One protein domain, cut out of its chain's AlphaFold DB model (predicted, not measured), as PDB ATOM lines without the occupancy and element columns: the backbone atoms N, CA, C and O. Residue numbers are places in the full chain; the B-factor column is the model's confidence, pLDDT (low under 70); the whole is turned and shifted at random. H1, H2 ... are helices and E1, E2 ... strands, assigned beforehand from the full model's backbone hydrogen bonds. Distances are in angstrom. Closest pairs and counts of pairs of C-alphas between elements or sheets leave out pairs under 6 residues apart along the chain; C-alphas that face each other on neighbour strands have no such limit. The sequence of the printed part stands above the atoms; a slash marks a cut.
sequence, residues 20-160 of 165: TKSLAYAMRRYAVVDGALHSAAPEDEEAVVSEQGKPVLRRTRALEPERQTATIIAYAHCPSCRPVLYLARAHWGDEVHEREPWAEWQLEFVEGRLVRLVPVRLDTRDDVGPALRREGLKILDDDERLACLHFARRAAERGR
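This is residues 20 to 160 of the 165 residues of an uncharacterized protein of Deltaproteobacteria bacterium (UniProt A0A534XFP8). The model is an open U: the long, strongly twisted sheet E6 E9 E10 makes the base, the small sheet E1 E2 E5 and, beyond it, the hairpin E3 E4 make one arm, and the sheet E8 E7 E11, with H1 over one face and H2 over the other, makes the second arm. The space between the arms is empty, and residues 152 to 160, of which 152 to 158 belong to H2, stick out into it. The printed part has 141 residues, with named elements in the order E1 to E10, H1, E11, H2; the four sheets are antiparallel and the class is mixed, helices and strands. The whole is loose, with a radius of gyration of the C-alphas of 20.5 A and spans of 50 by 45 by 27 A.

In the strongly twisted sheet E6 E9 E10, E9, residues 102 to 110, is the inner strand, and E6, residues 70 to 77, and E10, residues 113 to 122, are the edge strands. N 74 and O 105 are 2.9 A apart; in the hairpin E9 and E10, N 106 and O 118 are 2.8 A apart. E10 bends by 51 degrees at residue 116. E2, residues 36 to 40, is nearest to E10 at the C-alphas of Ala 36 and Arg 113, 4.7 A apart. E2 is the inner strand between E1, residues 30 to 33, with N 31 and O 38 at 2.8 A, and E5, residues 63 to 65, with N 39 and O 64 at 2.9 A. E4, residues 55 to 60, runs on into E5 at 14 degrees and forms a hairpin with E3, residues 44 to 49, with N 46 and O 58 at 3.0 A. E8, residues 93 to 99, runs on into E9 at 42 degrees. E7, residues 84 to 90, is the inner strand between E8, with N 86 and O 97 at 3.1 A, and E11, residues 138 to 140, with N 87 and O 138 at 2.8 A. H1, residues 125 to 134, makes two layers with this sheet, a helix on one face: it is over E7 at a height over the sheet of 8.6 A and along the strands, at 18 degrees to E7 on the local plane; the closest C-alphas of H1 and E7 are those of Gly 129 and Val 84, 6.5 A. H2, residues 145 to 158, is on the opposite face at a height over the sheet of 11.2 A. In H2 every O i to N i+4 pair is within hydrogen-bond range; in H1 5 of 6 are.

E1 begins at C-alpha 30, (98.039, -17.331, -24.553), and H2, 20.3 A long, ends at C-alpha 158, (88.997, -39.972, -13.146). E9 measures 26.6 A, E10 24.0 A and E6 23.1 A.

The two C-alphas farthest apart are those of Gly 53 and Arg 134, 55.6 A. The printed part has no cut and no long link. The mean pLDDT of the printed part is 90.9; residues 24 to 26 and 159 to 160 are under 70.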
ATOM      1  N   THR A  20      95.663 -16.020 -15.590       90.62
ATOM      2  CA  THR A  20      96.247 -14.726 -15.217       90.62
ATOM      3  C   THR A  20      95.200 -13.621 -15.268       90.62
ATOM      4  O   THR A  20      94.265 -13.673 -16.067       90.62
ATOM      5  N   LYS A  21      95.380 -12.610 -14.414       87.31
ATOM      6  CA  LYS A  21      94.653 -11.332 -14.451       87.31
ATOM      7  C   LYS A  21      95.553 -10.156 -14.850       87.31
ATOM      8  O   LYS A  21      95.086  -9.027 -14.892       87.31
ATOM      9  N   SER A  22      96.839 -10.402 -15.118       83.50
ATOM     10  CA  SER A  22      97.823  -9.354 -15.429       83.50
ATOM     11  C   SER A  22      97.703  -8.811 -16.857       83.50
ATOM     12  O   SER A  22      98.327  -7.805 -17.173       83.50
ATOM     13  N   LEU A  23      96.930  -9.467 -17.726       80.31
ATOM     14  CA  LEU A  23      96.715  -9.047 -19.110       80.31
ATOM     15  C   LEU A  23      95.310  -8.465 -19.284       80.31
ATOM     16  O   LEU A  23      94.346  -8.955 -18.702       80.31
ATOM     17  N   ALA A  24      95.203  -7.421 -20.111       62.22
ATOM     18  CA  ALA A  24      94.019  -6.565 -20.228       62.22
ATOM     19  C   ALA A  24      92.755  -7.260 -20.777       62.22
ATOM     20  O   ALA A  24      91.656  -6.728 -20.637       62.22
ATOM     21  N   TYR A  25      92.887  -8.441 -21.389       64.81
ATOM     22  CA  TYR A  25      91.782  -9.146 -22.040       64.81
ATOM     23  C   TYR A  25      91.393 -10.407 -21.270       64.81
ATOM     24  O   TYR A  25      91.935 -11.492 -21.500       64.81
ATOM     25  N   ALA A  26      90.413 -10.261 -20.376       59.03
ATOM     26  CA  ALA A  26      89.766 -11.393 -19.725       59.03
ATOM     27  C   ALA A  26      89.282 -12.396 -20.793       59.03
ATOM     28  O   ALA A  26      88.633 -12.014 -21.763       59.03
ATOM     29  N   MET A  27      89.611 -13.677 -20.605       71.50
ATOM     30  CA  MET A  27      89.296 -14.820 -21.485       71.50
ATOM     31  C   MET A  27      90.161 -15.040 -22.739       71.50
ATOM     32  O   MET A  27      89.959 -16.054 -23.413       71.50
ATOM     33  N   ARG A  28      91.148 -14.190 -23.066       83.31
ATOM     34  CA  ARG A  28      92.076 -14.518 -24.168       83.31
ATOM     35  C   ARG A  28      93.054 -15.610 -23.723       83.31
ATOM     36  O   ARG A  28      93.609 -15.554 -22.627       83.31
ATOM     37  N   ARG A  29      93.264 -16.613 -24.578       88.38
ATOM     38  CA  ARG A  29      94.258 -17.669 -24.347       88.38
ATOM     39  C   ARG A  29      95.609 -17.244 -24.903       88.38
ATOM     40  O   ARG A  29      95.689 -16.698 -26.001       88.38
ATOM     41  N   TYR A  30      96.658 -17.555 -24.155       89.44
ATOM     42  CA  TYR A  30      98.039 -17.331 -24.553       89.44
ATOM     43  C   TYR A  30      98.811 -18.643 -24.492       89.44
ATOM     44  O   TYR A  30      98.523 -19.514 -23.671       89.44
ATOM     45  N   ALA A  31      99.803 -18.781 -25.359       90.25
ATOM     46  CA  ALA A  31     100.715 -19.907 -25.379       90.25
ATOM     47  C   ALA A  31     102.151 -19.395 -25.369       90.25
ATOM     48  O   ALA A  31     102.491 -18.473 -26.100       90.25
ATOM     49  N   VAL A  32     103.007 -20.036 -24.578       89.75
ATOM     50  CA  VAL A  32     104.456 -19.857 -24.688       89.75
ATOM     51  C   VAL A  32     105.007 -21.040 -25.475       89.75
ATOM     52  O   VAL A  32     104.817 -22.172 -25.041       89.75
ATOM     53  N   VAL A  33     105.628 -20.810 -26.630       88.50
ATOM     54  CA  VAL A  33     106.245 -21.842 -27.489       88.50
ATOM     55  C   VAL A  33     107.695 -21.454 -27.708       88.50
ATOM     56  O   VAL A  33     107.961 -20.328 -28.110       88.50
ATOM     57  N   ASP A  34     108.637 -22.340 -27.384       87.44
ATOM     58  CA  ASP A  34     110.081 -22.075 -27.513       87.44
ATOM     59  C   ASP A  34     110.513 -20.728 -26.898       87.44
ATOM     60  O   ASP A  34     111.338 -19.977 -27.426       87.44
ATOM     61  N   GLY A  35     109.891 -20.395 -25.762       89.00
ATOM     62  CA  GLY A  35     110.106 -19.151 -25.026       89.00
ATOM     63  C   GLY A  35     109.470 -17.902 -25.646       89.00
ATOM     64  O   GLY A  35     109.619 -16.836 -25.068       89.00
ATOM     65  N   ALA A  36     108.777 -17.983 -26.782       92.12
ATOM     66  CA  ALA A  36     108.028 -16.869 -27.365       92.12
ATOM     67  C   ALA A  36     106.562 -16.883 -26.907       92.12
ATOM     68  O   ALA A  36     105.947 -17.945 -26.811       92.12
ATOM     69  N   LEU A  37     106.006 -15.708 -26.616       92.25
ATOM     70  CA  LEU A  37     104.603 -15.517 -26.281       92.25
ATOM     71  C   LEU A  37     103.763 -15.395 -27.552       92.25
ATOM     72  O   LEU A  37     104.099 -14.658 -28.477       92.25
ATOM     73  N   HIS A  38     102.632 -16.084 -27.554       92.25
ATOM     74  CA  HIS A  38     101.637 -16.020 -28.606       92.25
ATOM     75  C   HIS A  38     100.255 -15.846 -27.996       92.25
ATOM     76  O   HIS A  38      99.953 -16.464 -26.971       92.25
ATOM     77  N   SER A  39      99.389 -15.077 -28.642       91.00
ATOM     78  CA  SER A  39      97.959 -15.178 -28.399       91.00
ATOM     79  C   SER A  39      97.365 -16.263 -29.289       91.00
ATOM     80  O   SER A  39      97.816 -16.506 -30.408       91.00
ATOM     81  N   ALA A  40      96.375 -16.971 -28.760       89.44
ATOM     82  CA  ALA A  40      95.648 -17.982 -29.506       89.44
ATOM     83  C   ALA A  40      94.368 -17.372 -30.082       89.44
ATOM     84  O   ALA A  40      93.581 -16.760 -29.350       89.44
ATOM     85  N   ALA A  41      94.155 -17.582 -31.377       86.81
ATOM     86  CA  ALA A  41      92.885 -17.318 -32.034       86.81
ATOM     87  C   ALA A  41      91.758 -18.199 -31.439       86.81
ATOM     88  O   ALA A  41      92.030 -19.149 -30.679       86.81
ATOM     89  N   PRO A  42      90.482 -17.901 -31.759       83.06
ATOM     90  CA  PRO A  42      89.380 -18.819 -31.500       83.06
ATOM     91  C   PRO A  42      89.689 -20.233 -32.005       83.06
ATOM     92  O   PRO A  42      90.477 -20.427 -32.928       83.06
ATOM     93  N   GLU A  43      89.102 -21.221 -31.337       87.38
ATOM     94  CA  GLU A  43      89.253 -22.620 -31.725       87.38
ATOM     95  C   GLU A  43      88.500 -22.884 -33.018       87.38
ATOM     96  O   GLU A  43      87.328 -22.525 -33.123       87.38
ATOM     97  N   ASP A  44      89.186 -23.511 -33.964       88.31
ATOM     98  CA  ASP A  44      88.571 -24.103 -35.139       88.31
ATOM     99  C   ASP A  44      88.409 -25.607 -34.901       88.31
ATOM    100  O   ASP A  44      89.317 -26.266 -34.374       88.31
ATOM    101  N   GLU A  45      87.244 -26.136 -35.256       90.75
ATOM    102  CA  GLU A  45      86.889 -27.537 -35.071       90.75
ATOM    103  C   GLU A  45      86.510 -28.153 -36.414       90.75
ATOM    104  O   GLU A  45      85.600 -27.690 -37.098       90.75
ATOM    105  N   GLU A  46      87.157 -29.259 -36.758       92.19
ATOM    106  CA  GLU A  46      86.836 -30.012 -37.964       92.19
ATOM    107  C   GLU A  46      86.775 -31.512 -37.680       92.19
ATOM    108  O   GLU A  46      87.580 -32.080 -36.937       92.19
ATOM    109  N   ALA A  47      85.788 -32.172 -38.281       92.44
ATOM    110  CA  ALA A  47      85.680 -33.619 -38.243       92.44
ATOM    111  C   ALA A  47      86.652 -34.220 -39.263       92.44
ATOM    112  O   ALA A  47      86.531 -33.986 -40.465       92.44
ATOM    113  N   VAL A  48      87.600 -35.021 -38.784       93.94
ATOM    114  CA  VAL A  48      88.587 -35.711 -39.617       93.94
ATOM    115  C   VAL A  48      88.585 -37.201 -39.316       93.94
ATOM    116  O   VAL A  48      88.110 -37.651 -38.276       93.94
ATOM    117  N   VAL A  49      89.131 -37.995 -40.228       94.00
ATOM    118  CA  VAL A  49      89.402 -39.408 -39.963       94.00
ATOM    119  C   VAL A  49      90.838 -39.512 -39.454       94.00
ATOM    120  O   VAL A  49      91.768 -39.065 -40.120       94.00
ATOM    121  N   SER A  50      91.012 -40.058 -38.253       90.69
ATOM    122  CA  SER A  50      92.330 -40.343 -37.675       90.69
ATOM    123  C   SER A  50      93.110 -41.347 -38.528       90.69
ATOM    124  O   SER A  50      92.528 -42.098 -39.310       90.69
ATOM    125  N   GLU A  51      94.424 -41.441 -38.314       90.00
ATOM    126  CA  GLU A  51      95.277 -42.440 -38.984       90.00
ATOM    127  C   GLU A  51      94.805 -43.888 -38.749       90.00
ATOM    128  O   GLU A  51      95.067 -44.774 -39.556       90.00
ATOM    129  N   GLN A  52      94.043 -44.127 -37.677       92.38
ATOM    130  CA  GLN A  52      93.441 -45.420 -37.341       92.38
ATOM    131  C   GLN A  52      92.053 -45.639 -37.974       92.38
ATOM    132  O   GLN A  52      91.340 -46.566 -37.589       92.38
ATOM    133  N   GLY A  53      91.613 -44.771 -38.889       92.75
ATOM    134  CA  GLY A  53      90.318 -44.890 -39.566       92.75
ATOM    135  C   GLY A  53      89.105 -44.491 -38.718       92.75
ATOM    136  O   GLY A  53      87.969 -44.684 -39.146       92.75
ATOM    137  N   LYS A  54      89.308 -43.934 -37.517       94.31
ATOM    138  CA  LYS A  54      88.213 -43.493 -36.637       94.31
ATOM    139  C   LYS A  54      87.861 -42.028 -36.894       94.31
ATOM    140  O   LYS A  54      88.794 -41.224 -36.972       94.31
ATOM    141  N   PRO A  55      86.570 -41.658 -36.961       93.31
ATOM    142  CA  PRO A  55      86.172 -40.257 -36.986       93.31
ATOM    143  C   PRO A  55      86.547 -39.592 -35.656       93.31
ATOM    144  O   PRO A  55      86.203 -40.091 -34.585       93.31
ATOM    145  N   VAL A  56      87.269 -38.476 -35.730       93.56
ATOM    146  CA  VAL A  56      87.710 -37.673 -34.586       93.56
ATOM    147  C   VAL A  56      87.435 -36.197 -34.851       93.56
ATOM    148  O   VAL A  56      87.412 -35.749 -35.997       93.56
ATOM    149  N   LEU A  57      87.242 -35.428 -33.784       92.75
ATOM    150  CA  LEU A  57      87.165 -33.974 -33.864       92.75
ATOM    151  C   LEU A  57      88.572 -33.402 -33.671       92.75
ATOM    152  O   LEU A  57      89.155 -33.543 -32.594       92.75
ATOM    153  N   ARG A  58      89.137 -32.786 -34.712       90.94
ATOM    154  CA  ARG A  58      90.423 -32.092 -34.637       90.94
ATOM    155  C   ARG A  58      90.174 -30.633 -34.284       90.94
ATOM    156  O   ARG A  58      89.455 -29.927 -34.980       90.94
ATOM    157  N   ARG A  59      90.800 -30.197 -33.192       89.12
ATOM    158  CA  ARG A  59      90.766 -28.816 -32.710       89.12
ATOM    159  C   ARG A  59      92.079 -28.141 -33.041       89.12
ATOM    160  O   ARG A  59      93.137 -28.644 -32.657       89.12
ATOM    161  N   THR A  60      92.027 -27.012 -33.731       89.31
ATOM    162  CA  THR A  60      93.220 -26.228 -34.063       89.31
ATOM    163  C   THR A  60      93.047 -24.775 -33.651       89.31
ATOM    164  O   THR A  60      91.937 -24.266 -33.516       89.31
ATOM    165  N   ARG A  61      94.167 -24.105 -33.370       89.62
ATOM    166  CA  ARG A  61      94.206 -22.683 -33.024       89.62
ATOM    167  C   ARG A  61      95.409 -22.057 -33.704       89.62
ATOM    168  O   ARG A  61      96.532 -22.522 -33.502       89.62
ATOM    169  N   ALA A  62      95.180 -20.997 -34.470       90.94
ATOM    170  CA  ALA A  62      96.267 -20.166 -34.960       90.94
ATOM    171  C   ALA A  62      96.936 -19.444 -33.779       90.94
ATOM    172  O   ALA A  62      96.262 -19.001 -32.843       90.94
ATOM    173  N   LEU A  63      98.265 -19.354 -33.821       92.81
ATOM    174  CA  LEU A  63      99.064 -18.650 -32.827       92.81
ATOM    175  C   LEU A  63      99.648 -17.388 -33.453       92.81
ATOM    176  O   LEU A  63     100.423 -17.465 -34.406       92.81
ATOM    177  N   GLU A  64      99.312 -16.239 -32.885       92.69
ATOM    178  CA  GLU A  64      99.808 -14.936 -33.321       92.69
ATOM    179  C   GLU A  64     100.912 -14.470 -32.366       92.69
ATOM    180  O   GLU A  64     100.699 -14.482 -31.152       92.69
ATOM    181  N   PRO A  65     102.111 -14.101 -32.857       93.12
ATOM    182  CA  PRO A  65     103.191 -13.630 -31.995       93.12
ATOM    183  C   PRO A  65     102.815 -12.363 -31.223       93.12
ATOM    184  O   PRO A  65     102.385 -11.373 -31.810       93.12
ATOM    185  N   GLU A  66     103.076 -12.366 -29.921       91.75
ATOM    186  CA  GLU A  66     102.904 -11.210 -29.043       91.75
ATOM    187  C   GLU A  66     104.281 -10.662 -28.675       91.75
ATOM    188  O   GLU A  66     105.088 -11.373 -28.083       91.75
ATOM    189  N   ARG A  67     104.564  -9.395 -28.999       92.31
ATOM    190  CA  ARG A  67     105.871  -8.754 -28.731       92.31
ATOM    191  C   ARG A  67     105.903  -7.922 -27.450       92.31
ATOM    192  O   ARG A  67     106.769  -7.076 -27.276       92.31
ATOM    193  N   GLN A  68     104.951  -8.130 -26.550       88.81
ATOM    194  CA  GLN A  68     104.869  -7.327 -25.333       88.81
ATOM    195  C   GLN A  68     106.063  -7.561 -24.391       88.81
ATOM    196  O   GLN A  68     106.537  -8.688 -24.217       88.81
ATOM    197  N   THR A  69     106.496  -6.487 -23.732       94.56
ATOM    198  CA  THR A  69     107.395  -6.523 -22.574       94.56
ATOM    199  C   THR A  69     106.542  -6.361 -21.320       94.56
ATOM    200  O   THR A  69     105.889  -5.332 -21.150       94.56
ATOM    201  N   ALA A  70     106.480  -7.391 -20.476       92.38
ATOM    202  CA  ALA A  70     105.539  -7.439 -19.360       92.38
ATOM    203  C   ALA A  70     105.992  -8.388 -18.247       92.38
ATOM    204  O   ALA A  70     106.643  -9.401 -18.497       92.38
ATOM    205  N   THR A  71     105.563  -8.089 -17.020       94.88
ATOM    206  CA  THR A  71     105.577  -9.041 -15.900       94.88
ATOM    207  C   THR A  71     104.164  -9.575 -15.695       94.88
ATOM    208  O   THR A  71     103.225  -8.798 -15.529       94.88
ATOM    209  N   ILE A  72     104.004 -10.894 -15.729       93.00
ATOM    210  CA  ILE A  72     102.715 -11.582 -15.643       93.00
ATOM    211  C   ILE A  72     102.717 -12.469 -14.404       93.00
ATOM    212  O   ILE A  72     103.602 -13.308 -14.250       93.00
ATOM    213  N   ILE A  73     101.698 -12.324 -13.559       94.88
ATOM    214  CA  ILE A  73     101.410 -13.281 -12.490       94.88
ATOM    215  C   ILE A  73     100.420 -14.301 -13.034       94.88
ATOM    216  O   ILE A  73      99.317 -13.947 -13.466       94.88
ATOM    217  N   ALA A  74     100.830 -15.563 -13.050       94.12
ATOM    218  CA  ALA A  74     100.034 -16.672 -13.534       94.12
ATOM    219  C   ALA A  74      99.879 -17.727 -12.438       94.12
ATOM    220  O   ALA A  74     100.826 -18.018 -11.715       94.12
ATOM    221  N   TYR A  75      98.691 -18.303 -12.312       94.56
ATOM    222  CA  TYR A  75      98.356 -19.202 -11.219       94.56
ATOM    223  C   TYR A  75      97.532 -20.399 -11.677       94.56
ATOM    224  O   TYR A  75      96.851 -20.355 -12.700       94.56
ATOM    225  N   ALA A  76      97.568 -21.474 -10.902       93.94
ATOM    226  CA  ALA A  76      96.702 -22.627 -11.076       93.94
ATOM    227  C   ALA A  76      96.488 -23.359  -9.752       93.94
ATOM    228  O   ALA A  76      97.271 -23.251  -8.811       93.94
ATOM    229  N   HIS A  77      95.437 -24.168  -9.728       92.88
ATOM    230  CA  HIS A  77      95.275 -25.240  -8.761       92.88
ATOM    231  C   HIS A  77      95.892 -26.520  -9.328       92.88
ATOM    232  O   HIS A  77      95.738 -26.800 -10.518       92.88
ATOM    233  N   CYS A  78      96.587 -27.306  -8.503       91.31
ATOM    234  CA  CYS A  78      97.150 -28.573  -8.966       91.31
ATOM    235  C   CYS A  78      96.073 -29.670  -9.023       91.31
ATOM    236  O   CYS A  78      95.632 -30.119  -7.965       91.31
ATOM    237  N   PRO A  79      95.699 -30.188 -10.211       85.06
ATOM    238  CA  PRO A  79      94.693 -31.242 -10.299       85.06
ATOM    239  C   PRO A  79      95.232 -32.596  -9.818       85.06
ATOM    240  O   PRO A  79      94.454 -33.469  -9.451       85.06
ATOM    241  N   SER A  80      96.548 -32.810  -9.817       90.00
ATOM    242  CA  SER A  80      97.146 -34.092  -9.417       90.00
ATOM    243  C   SER A  80      97.209 -34.264  -7.903       90.00
ATOM    244  O   SER A  80      97.025 -35.376  -7.410       90.00
ATOM    245  N   CYS A  81      97.417 -33.173  -7.161       91.94
ATOM    246  CA  CYS A  81      97.426 -33.205  -5.705       91.94
ATOM    247  C   CYS A  81      96.056 -33.622  -5.153       91.94
ATOM    248  O   CYS A  81      95.000 -33.256  -5.678       91.94
ATOM    249  N   ARG A  82      96.076 -34.367  -4.046       92.75
ATOM    250  CA  ARG A  82      94.864 -34.647  -3.276       92.75
ATOM    251  C   ARG A  82      94.388 -33.339  -2.623       92.75
ATOM    252  O   ARG A  82      95.181 -32.725  -1.906       92.75
ATOM    253  N   PRO A  83      93.137 -32.899  -2.842       95.56
ATOM    254  CA  PRO A  83      92.631 -31.691  -2.201       95.56
ATOM    255  C   PRO A  83      92.484 -31.865  -0.683       95.56
ATOM    256  O   PRO A  83      92.441 -32.982  -0.152       95.56
ATOM    257  N   VAL A  84      92.389 -30.745   0.029       96.69
ATOM    258  CA  VAL A  84      91.843 -30.713   1.392       96.69
ATOM    259  C   VAL A  84      90.325 -30.644   1.286       96.69
ATOM    260  O   VAL A  84      89.800 -29.845   0.508       96.69
ATOM    261  N   LEU A  85      89.629 -31.489   2.045       97.19
ATOM    262  CA  LEU A  85      88.173 -31.470   2.117       97.19
ATOM    263  C   LEU A  85      87.721 -30.623   3.299       97.19
ATOM    264  O   LEU A  85      88.310 -30.678   4.377       97.19
ATOM    265  N   TYR A  86      86.664 -29.851   3.102       96.19
ATOM    266  CA  TYR A  86      86.076 -29.037   4.158       96.19
ATOM    267  C   TYR A  86      84.561 -28.969   4.013       96.19
ATOM    268  O   TYR A  86      84.019 -29.144   2.922       96.19
ATOM    269  N   LEU A  87      83.879 -28.719   5.128       94.75
ATOM    270  CA  LEU A  87      82.452 -28.448   5.155       94.75
ATOM    271  C   LEU A  87      82.213 -26.951   5.009       94.75
ATOM    272  O   LEU A  87      82.783 -26.144   5.750       94.75
ATOM    273  N   ALA A  88      81.340 -26.595   4.076       91.31
ATOM    274  CA  ALA A  88      80.776 -25.260   3.991       91.31
ATOM    275  C   ALA A  88      79.255 -25.345   3.921       91.31
ATOM    276  O   ALA A  88      78.679 -26.345   3.493       91.31
ATOM    277  N   ARG A  89      78.601 -24.275   4.365       86.62
ATOM    278  CA  ARG A  89      77.147 -24.211   4.398       86.62
ATOM    279  C   ARG A  89      76.600 -24.021   2.984       86.62
ATOM    280  O   ARG A  89      76.889 -23.015   2.341       86.62
ATOM    281  N   ALA A  90      75.759 -24.948   2.554       80.69
ATOM    282  CA  ALA A  90      74.956 -24.868   1.344       80.69
ATOM    283  C   ALA A  90      73.480 -24.577   1.684       80.69
ATOM    284  O   ALA A  90      73.086 -24.461   2.849       80.69
ATOM    285  N   HIS A  91      72.639 -24.457   0.653       74.50
ATOM    286  CA  HIS A  91      71.221 -24.100   0.799       74.50
ATOM    287  C   HIS A  91      70.400 -25.082   1.662       74.50
ATOM    288  O   HIS A  91      69.395 -24.665   2.234       74.50
ATOM    289  N   TRP A  92      70.822 -26.347   1.795       72.44
ATOM    290  CA  TRP A  92      70.068 -27.406   2.492       72.44
ATOM    291  C   TRP A  92      70.866 -28.147   3.581       72.44
ATOM    292  O   TRP A  92      70.445 -29.211   4.029       72.44
ATOM    293  N   GLY A  93      72.006 -27.606   4.017       84.38
ATOM    294  CA  GLY A  93      72.881 -28.238   5.011       84.38
ATOM    295  C   GLY A  93      74.357 -27.986   4.727       84.38
ATOM    296  O   GLY A  93      74.689 -27.148   3.891       84.38
ATOM    297  N   ASP A  94      75.232 -28.709   5.420       86.88
ATOM    298  CA  ASP A  94      76.666 -28.686   5.133       86.88
ATOM    299  C   ASP A  94      76.976 -29.564   3.914       86.88
ATOM    300  O   ASP A  94      76.492 -30.693   3.804       86.88
ATOM    301  N   GLU A  95      77.802 -29.048   3.009       91.75
ATOM    302  CA  GLU A  95      78.281 -29.744   1.819       91.75
ATOM    303  C   GLU A  95      79.802 -29.935   1.886       91.75
ATOM    304  O   GLU A  95      80.528 -29.119   2.460       91.75
ATOM    305  N   VAL A  96      80.283 -31.043   1.313       94.25
ATOM    306  CA  VAL A  96      81.715 -31.334   1.192       94.25
ATOM    307  C   VAL A  96      82.275 -30.590  -0.014       94.25
ATOM    308  O   VAL A  96      81.906 -30.875  -1.152       94.25
ATOM    309  N   HIS A  97      83.218 -29.690   0.237       94.62
ATOM    310  CA  HIS A  97      83.951 -28.958  -0.788       94.62
ATOM    311  C   HIS A  97      85.415 -29.387  -0.838       94.62
ATOM    312  O   HIS A  97      85.976 -29.905   0.129       94.62
ATOM    313  N   GLU A  98      86.041 -29.136  -1.984       95.19
ATOM    314  CA  GLU A  98      87.454 -29.392  -2.224       95.19
ATOM    315  C   GLU A  98      88.233 -28.077  -2.288       95.19
ATOM    316  O   GLU A  98      87.766 -27.081  -2.841       95.19
ATOM    317  N   ARG A  99      89.457 -28.089  -1.761       94.69
ATOM    318  CA  ARG A  99      90.463 -27.068  -2.051       94.69
ATOM    319  C   ARG A  99      91.756 -27.737  -2.491       94.69
ATOM    320  O   ARG A  99      92.438 -28.368  -1.682       94.69
ATOM    321  N   GLU A 100      92.107 -27.601  -3.766       94.62
ATOM    322  CA  GLU A 100      93.429 -27.996  -4.245       94.62
ATOM    323  C   GLU A 100      94.518 -26.986  -3.837       94.62
ATOM    324  O   GLU A 100      94.245 -25.779  -3.787       94.62
ATOM    325  N   PRO A 101      95.768 -27.448  -3.637       94.81
ATOM    326  CA  PRO A 101      96.907 -26.565  -3.423       94.81
ATOM    327  C   PRO A 101      97.099 -25.566  -4.570       94.81
ATOM    328  O   PRO A 101      96.961 -25.908  -5.752       94.81
ATOM    329  N   TRP A 102      97.411 -24.327  -4.194       95.50
ATOM    330  CA  TRP A 102      97.635 -23.200  -5.092       95.50
ATOM    331  C   TRP A 102      99.082 -23.152  -5.579       95.50
ATOM    332  O   TRP A 102     100.018 -23.358  -4.812       95.50
ATOM    333  N   ALA A 103      99.276 -22.819  -6.848       96.62
ATOM    334  CA  ALA A 103     100.581 -22.521  -7.410       96.62
ATOM    335  C   ALA A 103     100.514 -21.201  -8.173       96.62
ATOM    336  O   ALA A 103      99.677 -21.030  -9.053       96.62
ATOM    337  N   GLU A 104     101.425 -20.291  -7.860       96.88
ATOM    338  CA  GLU A 104     101.551 -18.969  -8.451       96.88
ATOM    339  C   GLU A 104     102.981 -18.735  -8.916       96.88
ATOM    340  O   GLU A 104     103.950 -19.029  -8.211       96.88
ATOM    341  N   TRP A 105     103.098 -18.182 -10.113       96.12
ATOM    342  CA  TRP A 105     104.337 -17.985 -10.836       96.12
ATOM    343  C   TRP A 105     104.392 -16.568 -11.395       96.12
ATOM    344  O   TRP A 105     103.399 -16.044 -11.900       96.12
ATOM    345  N   GLN A 106     105.581 -15.976 -11.361       95.88
ATOM    346  CA  GLN A 106     105.893 -14.733 -12.049       95.88
ATOM    347  C   GLN A 106     106.661 -15.055 -13.326       95.88
ATOM    348  O   GLN A 106     107.673 -15.760 -13.309       95.88
ATOM    349  N   LEU A 107     106.169 -14.513 -14.432       94.19
ATOM    350  CA  LEU A 107     106.755 -14.618 -15.755       94.19
ATOM    351  C   LEU A 107     107.209 -13.228 -16.186       94.19
ATOM    352  O   LEU A 107     106.418 -12.287 -16.145       94.19
ATOM    353  N   GLU A 108     108.442 -13.105 -16.658       95.56
ATOM    354  CA  GLU A 108     108.943 -11.865 -17.251       95.56
ATOM    355  C   GLU A 108     109.180 -12.077 -18.741       95.56
ATOM    356  O   GLU A 108     109.925 -12.976 -19.149       95.56
ATOM    357  N   PHE A 109     108.539 -11.234 -19.545       94.69
ATOM    358  CA  PHE A 109     108.693 -11.182 -20.989       94.69
ATOM    359  C   PHE A 109     109.389  -9.890 -21.403       94.69
ATOM    360  O   PHE A 109     109.034  -8.817 -20.918       94.69
ATOM    361  N   VAL A 110     110.332  -9.997 -22.338       96.44
ATOM    362  CA  VAL A 110     110.977  -8.870 -23.025       96.44
ATOM    363  C   VAL A 110     110.811  -9.087 -24.520       96.44
ATOM    364  O   VAL A 110     111.232 -10.121 -25.036       96.44
ATOM    365  N   GLU A 111     110.165  -8.148 -25.211       95.81
ATOM    366  CA  GLU A 111     109.856  -8.244 -26.645       95.81
ATOM    367  C   GLU A 111     109.186  -9.584 -27.018       95.81
ATOM    368  O   GLU A 111     109.524 -10.231 -28.012       95.81
ATOM    369  N   GLY A 112     108.261 -10.060 -26.174       93.56
ATOM    370  CA  GLY A 112     107.573 -11.337 -26.366       93.56
ATOM    371  C   GLY A 112     108.370 -12.583 -25.984       93.56
ATOM    372  O   GLY A 112     107.851 -13.691 -26.100       93.56
ATOM    373  N   ARG A 113     109.615 -12.454 -25.516       95.25
ATOM    374  CA  ARG A 113     110.458 -13.582 -25.093       95.25
ATOM    375  C   ARG A 113     110.443 -13.748 -23.582       95.25
ATOM    376  O   ARG A 113     110.748 -12.807 -22.860       95.25
ATOM    377  N   LEU A 114     110.142 -14.953 -23.107       93.88
ATOM    378  CA  LEU A 114     110.225 -15.329 -21.700       93.88
ATOM    379  C   LEU A 114     111.694 -15.341 -21.265       93.88
ATOM    380  O   LEU A 114     112.451 -16.234 -21.647       93.88
ATOM    381  N   VAL A 115     112.081 -14.368 -20.448       95.44
ATOM    382  CA  VAL A 115     113.449 -14.241 -19.919       95.44
ATOM    383  C   VAL A 115     113.571 -14.775 -18.498       95.44
ATOM    384  O   VAL A 115     114.648 -15.211 -18.095       95.44
ATOM    385  N   ARG A 116     112.467 -14.800 -17.743       93.94
ATOM    386  CA  ARG A 116     112.453 -15.298 -16.369       93.94
ATOM    387  C   ARG A 116     111.125 -15.951 -16.023       93.94
ATOM    388  O   ARG A 116     110.063 -15.484 -16.420       93.94
ATOM    389  N   LEU A 117     111.218 -17.028 -15.254       92.88
ATOM    390  CA  LEU A 117     110.092 -17.735 -14.666       92.88
ATOM    391  C   LEU A 117     110.484 -18.118 -13.243       92.88
ATOM    392  O   LEU A 117     111.452 -18.854 -13.061       92.88
ATOM    393  N   VAL A 118     109.758 -17.612 -12.252       95.06
ATOM    394  CA  VAL A 118     110.030 -17.904 -10.841       95.06
ATOM    395  C   VAL A 118     108.737 -18.215 -10.095       95.06
ATOM    396  O   VAL A 118     107.715 -17.584 -10.374       95.06
ATOM    397  N   PRO A 119     108.753 -19.177  -9.159       95.44
ATOM    398  CA  PRO A 119     107.613 -19.398  -8.288       95.44
ATOM    399  C   PRO A 119     107.462 -18.202  -7.343       95.44
ATOM    400  O   PRO A 119     108.444 -17.720  -6.777       95.44
ATOM    401  N   VAL A 120     106.231 -17.724  -7.183       96.88
ATOM    402  CA  VAL A 120     105.862 -16.687  -6.206       96.88
ATOM    403  C   VAL A 120     105.316 -17.344  -4.946       96.88
ATOM    404  O   VAL A 120     105.706 -16.992  -3.837       96.88
ATOM    405  N   ARG A 121     104.438 -18.336  -5.124       96.88
ATOM    406  CA  ARG A 121     103.816 -19.083  -4.032       96.88
ATOM    407  C   ARG A 121     103.472 -20.487  -4.497       96.88
ATOM    408  O   ARG A 121     102.760 -20.642  -5.483       96.88
ATOM    409  N   LEU A 122     103.946 -21.498  -3.784       96.88
ATOM    410  CA  LEU A 122     103.601 -22.895  -4.028       96.88
ATOM    411  C   LEU A 122     103.062 -23.469  -2.722       96.88
ATOM    412  O   LEU A 122     103.843 -23.815  -1.843       96.88
ATOM    413  N   ASP A 123     101.743 -23.534  -2.596       96.50
ATOM    414  CA  ASP A 123     101.115 -24.139  -1.431       96.50
ATOM    415  C   ASP A 123     101.236 -25.661  -1.522       96.50
ATOM    416  O   ASP A 123     101.050 -26.275  -2.581       96.50
ATOM    417  N   THR A 124     101.510 -26.268  -0.380       95.62
ATOM    418  CA  THR A 124     101.313 -27.688  -0.121       95.62
ATOM    419  C   THR A 124      99.915 -27.916   0.443       95.62
ATOM    420  O   THR A 124      99.161 -26.993   0.764       95.62
ATOM    421  N   ARG A 125      99.548 -29.184   0.606       93.31
ATOM    422  CA  ARG A 125      98.311 -29.545   1.299       93.31
ATOM    423  C   ARG A 125      98.317 -29.104   2.770       93.31
ATOM    424  O   ARG A 125      97.276 -28.696   3.290       93.31
ATOM    425  N   ASP A 126      99.492 -29.130   3.391       94.06
ATOM    426  CA  ASP A 126      99.697 -28.748   4.789       94.06
ATOM    427  C   ASP A 126      99.577 -27.234   5.001       94.06
ATOM    428  O   ASP A 126      99.274 -26.802   6.110       94.06
ATOM    429  N   ASP A 127      99.702 -26.431   3.940       95.25
ATOM    430  CA  ASP A 127      99.427 -24.989   3.972       95.25
ATOM    431  C   ASP A 127      97.925 -24.682   3.859       95.25
ATOM    432  O   ASP A 127      97.398 -23.772   4.514       95.25
ATOM    433  N   VAL A 128      97.207 -25.466   3.046       94.31
ATOM    434  CA  VAL A 128      95.780 -25.255   2.755       94.31
ATOM    435  C   VAL A 128      94.915 -25.466   3.996       94.31
ATOM    436  O   VAL A 128      94.022 -24.663   4.269       94.31
ATOM    437  N   GLY A 129      95.170 -26.516   4.776       93.50
ATOM    438  CA  GLY A 129      94.358 -26.818   5.956       93.50
ATOM    439  C   GLY A 129      94.348 -25.680   6.995       93.50
ATOM    440  O   GLY A 129      93.292 -25.139   7.326       93.50
ATOM    441  N   PRO A 130      95.505 -25.235   7.504       93.94
ATOM    442  CA  PRO A 130      95.584 -24.084   8.398       93.94
ATOM    443  C   PRO A 130      94.947 -22.809   7.827       93.94
ATOM    444  O   PRO A 130      94.388 -22.026   8.595       93.94
ATOM    445  N   ALA A 131      94.998 -22.583   6.509       94.12
ATOM    446  CA  ALA A 131      94.305 -21.459   5.879       94.12
ATOM    447  C   ALA A 131      92.776 -21.575   6.004       94.12
ATOM    448  O   ALA A 131      92.146 -20.658   6.524       94.12
ATOM    449  N   LEU A 132      92.197 -22.727   5.654       94.75
ATOM    450  CA  LEU A 132      90.753 -22.970   5.776       94.75
ATOM    451  C   LEU A 132      90.273 -22.888   7.237       94.75
ATOM    452  O   LEU A 132      89.216 -22.325   7.513       94.75
ATOM    453  N   ARG A 133      91.067 -23.378   8.200       94.38
ATOM    454  CA  ARG A 133      90.736 -23.235   9.632       94.38
ATOM    455  C   ARG A 133      90.711 -21.772  10.073       94.38
ATOM    456  O   ARG A 133      89.833 -21.392  10.842       94.38
ATOM    457  N   ARG A 134      91.642 -20.942   9.583       95.88
ATOM    458  CA  ARG A 134      91.642 -19.487   9.842       95.88
ATOM    459  C   ARG A 134      90.427 -18.785   9.232       95.88
ATOM    460  O   ARG A 134      89.988 -17.781   9.777       95.88
ATOM    461  N   GLU A 135      89.868 -19.329   8.154       94.00
ATOM    462  CA  GLU A 135      88.598 -18.888   7.562       94.00
ATOM    463  C   GLU A 135      87.363 -19.377   8.348       94.00
ATOM    464  O   GLU A 135      86.235 -19.035   8.003       94.00
ATOM    465  N   GLY A 136      87.551 -20.156   9.422       94.06
ATOM    466  CA  GLY A 136      86.470 -20.700  10.247       94.06
ATOM    467  C   GLY A 136      85.802 -21.946   9.659       94.06
ATOM    468  O   GLY A 136      84.731 -22.339  10.121       94.06
ATOM    469  N   LEU A 137      86.412 -22.572   8.651       95.19
ATOM    470  CA  LEU A 137      85.872 -23.756   7.989       95.19
ATOM    471  C   LEU A 137      86.284 -25.033   8.725       95.19
ATOM    472  O   LEU A 137      87.424 -25.185   9.177       95.19
ATOM    473  N   LYS A 138      85.350 -25.986   8.812       94.69
ATOM    474  CA  LYS A 138      85.622 -27.311   9.370       94.69
ATOM    475  C   LYS A 138      86.260 -28.189   8.301       94.69
ATOM    476  O   LYS A 138      85.643 -28.456   7.276       94.69
ATOM    477  N   ILE A 139      87.472 -28.658   8.559       96.44
ATOM    478  CA  ILE A 139      88.176 -29.610   7.694       96.44
ATOM    479  C   ILE A 139      87.697 -31.023   7.994       96.44
ATOM    480  O   ILE A 139      87.394 -31.323   9.149       96.44
ATOM    481  N   LEU A 140      87.629 -31.850   6.952       95.88
ATOM    482  CA  LEU A 140      87.440 -33.289   7.078       95.88
ATOM    483  C   LEU A 140      88.797 -33.981   6.996       95.88
ATOM    484  O   LEU A 140      89.524 -33.786   6.015       95.88
ATOM    485  N   ASP A 141      89.116 -34.787   8.000       94.38
ATOM    486  CA  ASP A 141      90.304 -35.632   7.970       94.38
ATOM    487  C   ASP A 141      90.126 -36.766   6.946       94.38
ATOM    488  O   ASP A 141      89.014 -37.192   6.620       94.38
ATOM    489  N   ASP A 142      91.233 -37.241   6.372       93.50
ATOM    490  CA  ASP A 142      91.201 -38.176   5.239       93.50
ATOM    491  C   ASP A 142      90.608 -39.548   5.566       93.50
ATOM    492  O   ASP A 142      90.166 -40.251   4.654       93.50
ATOM    493  N   ASP A 143      90.642 -39.927   6.840       95.44
ATOM    494  CA  ASP A 143      90.118 -41.171   7.391       95.44
ATOM    495  C   ASP A 143      88.647 -41.054   7.819       95.44
ATOM    496  O   ASP A 143      87.991 -42.071   8.070       95.44
ATOM    497  N   GLU A 144      88.075 -39.846   7.829       96.19
ATOM    498  CA  GLU A 144      86.649 -39.676   8.056       96.19
ATOM    499  C   GLU A 144      85.839 -40.360   6.950       96.19
ATOM    500  O   GLU A 144      86.152 -40.304   5.755       96.19
ATOM    501  N   ARG A 145      84.715 -40.975   7.339       95.00
ATOM    502  CA  ARG A 145      83.856 -41.741   6.422       95.00
ATOM    503  C   ARG A 145      83.443 -40.931   5.190       95.00
ATOM    504  O   ARG A 145      83.428 -41.468   4.085       95.00
ATOM    505  N   LEU A 146      83.084 -39.658   5.376       93.88
ATOM    506  CA  LEU A 146      82.676 -38.782   4.274       93.88
ATOM    507  C   LEU A 146      83.839 -38.485   3.324       93.88
ATOM    508  O   LEU A 146      83.650 -38.548   2.110       93.88
ATOM    509  N   ALA A 147      85.038 -38.239   3.856       95.50
ATOM    510  CA  ALA A 147      86.232 -38.020   3.052       95.50
ATOM    511  C   ALA A 147      86.580 -39.264   2.226       95.50
ATOM    512  O   ALA A 147      86.744 -39.173   1.007       95.50
ATOM    513  N   CYS A 148      86.589 -40.441   2.855       95.75
ATOM    514  CA  CYS A 148      86.822 -41.720   2.184       95.75
ATOM    515  C   CYS A 148      85.868 -41.937   0.997       95.75
ATOM    516  O   CYS A 148      86.309 -42.258  -0.109       95.75
ATOM    517  N   LEU A 149      84.562 -41.725   1.210       95.12
ATOM    518  CA  LEU A 149      83.546 -41.865   0.161       95.12
ATOM    519  C   LEU A 149      83.757 -40.866  -0.981       95.12
ATOM    520  O   LEU A 149      83.648 -41.232  -2.154       95.12
ATOM    521  N   HIS A 150      84.087 -39.617  -0.650       94.94
ATOM    522  CA  HIS A 150      84.329 -38.567  -1.634       94.94
ATOM    523  C   HIS A 150      85.538 -38.887  -2.519       94.94
ATOM    524  O   HIS A 150      85.449 -38.819  -3.746       94.94
ATOM    525  N   PHE A 151      86.654 -39.312  -1.924       94.00
ATOM    526  CA  PHE A 151      87.850 -39.678  -2.681       94.00
ATOM    527  C   PHE A 151      87.661 -40.941  -3.524       94.00
ATOM    528  O   PHE A 151      88.154 -40.988  -4.652       94.00
ATOM    529  N   ALA A 152      86.903 -41.930  -3.039       93.44
ATOM    530  CA  ALA A 152      86.542 -43.102  -3.836       93.44
ATOM    531  C   ALA A 152      85.728 -42.708  -5.083       93.44
ATOM    532  O   ALA A 152      86.019 -43.180  -6.186       93.44
ATOM    533  N   ARG A 153      84.761 -41.787  -4.937       92.44
ATOM    534  CA  ARG A 153      83.998 -41.236  -6.068       92.44
ATOM    535  C   ARG A 153      84.910 -40.509  -7.059       92.44
ATOM    536  O   ARG A 153      84.873 -40.819  -8.248       92.44
ATOM    537  N   ARG A 154      85.779 -39.614  -6.572       89.06
ATOM    538  CA  ARG A 154      86.741 -38.867  -7.403       89.06
ATOM    539  C   ARG A 154      87.656 -39.801  -8.204       89.06
ATOM    540  O   ARG A 154      87.916 -39.551  -9.380       89.06
ATOM    541  N   ALA A 155      88.142 -40.881  -7.589       87.31
ATOM    542  CA  ALA A 155      88.977 -41.871  -8.268       87.31
ATOM    543  C   ALA A 155      88.213 -42.598  -9.389       87.31
ATOM    544  O   ALA A 155      88.738 -42.756 -10.493       87.31
ATOM    545  N   ALA A 156      86.957 -42.983  -9.138       88.31
ATOM    546  CA  ALA A 156      86.108 -43.628 -10.137       88.31
ATOM    547  C   ALA A 156      85.782 -42.703 -11.326       88.31
ATOM    548  O   ALA A 156      85.754 -43.159 -12.467       88.31
ATOM    549  N   GLU A 157      85.561 -41.411 -11.079       85.62
ATOM    550  CA  GLU A 157      85.305 -40.410 -12.123       85.62
ATOM    551  C   GLU A 157      86.540 -40.163 -12.997       85.62
ATOM    552  O   GLU A 157      86.428 -40.131 -14.223       85.62
ATOM    553  N   ARG A 158      87.735 -40.085 -12.395       72.75
ATOM    554  CA  ARG A 158      88.997 -39.972 -13.146       72.75
ATOM    555  C   ARG A 158      89.254 -41.175 -14.048       72.75
ATOM    556  O   ARG A 158      89.702 -40.991 -15.171       72.75
ATOM    557  N   GLY A 159      88.926 -42.385 -13.594       64.00
ATOM    558  CA  GLY A 159      89.040 -43.602 -14.404       64.00
ATOM    559  C   GLY A 159      88.034 -43.697 -15.560       64.00
ATOM    560  O   GLY A 159      88.194 -44.547 -16.431       64.00
ATOM    561  N   ARG A 160      86.995 -42.848 -15.582       57.84
ATOM    562  CA  ARG A 160      85.979 -42.794 -16.648       57.84
ATOM    563  C   ARG A 160      86.242 -41.717 -17.700       57.84
ATOM    564  O   ARG A 160      85.560 -41.715 -18.723       57.84
TER     565      ARG A 160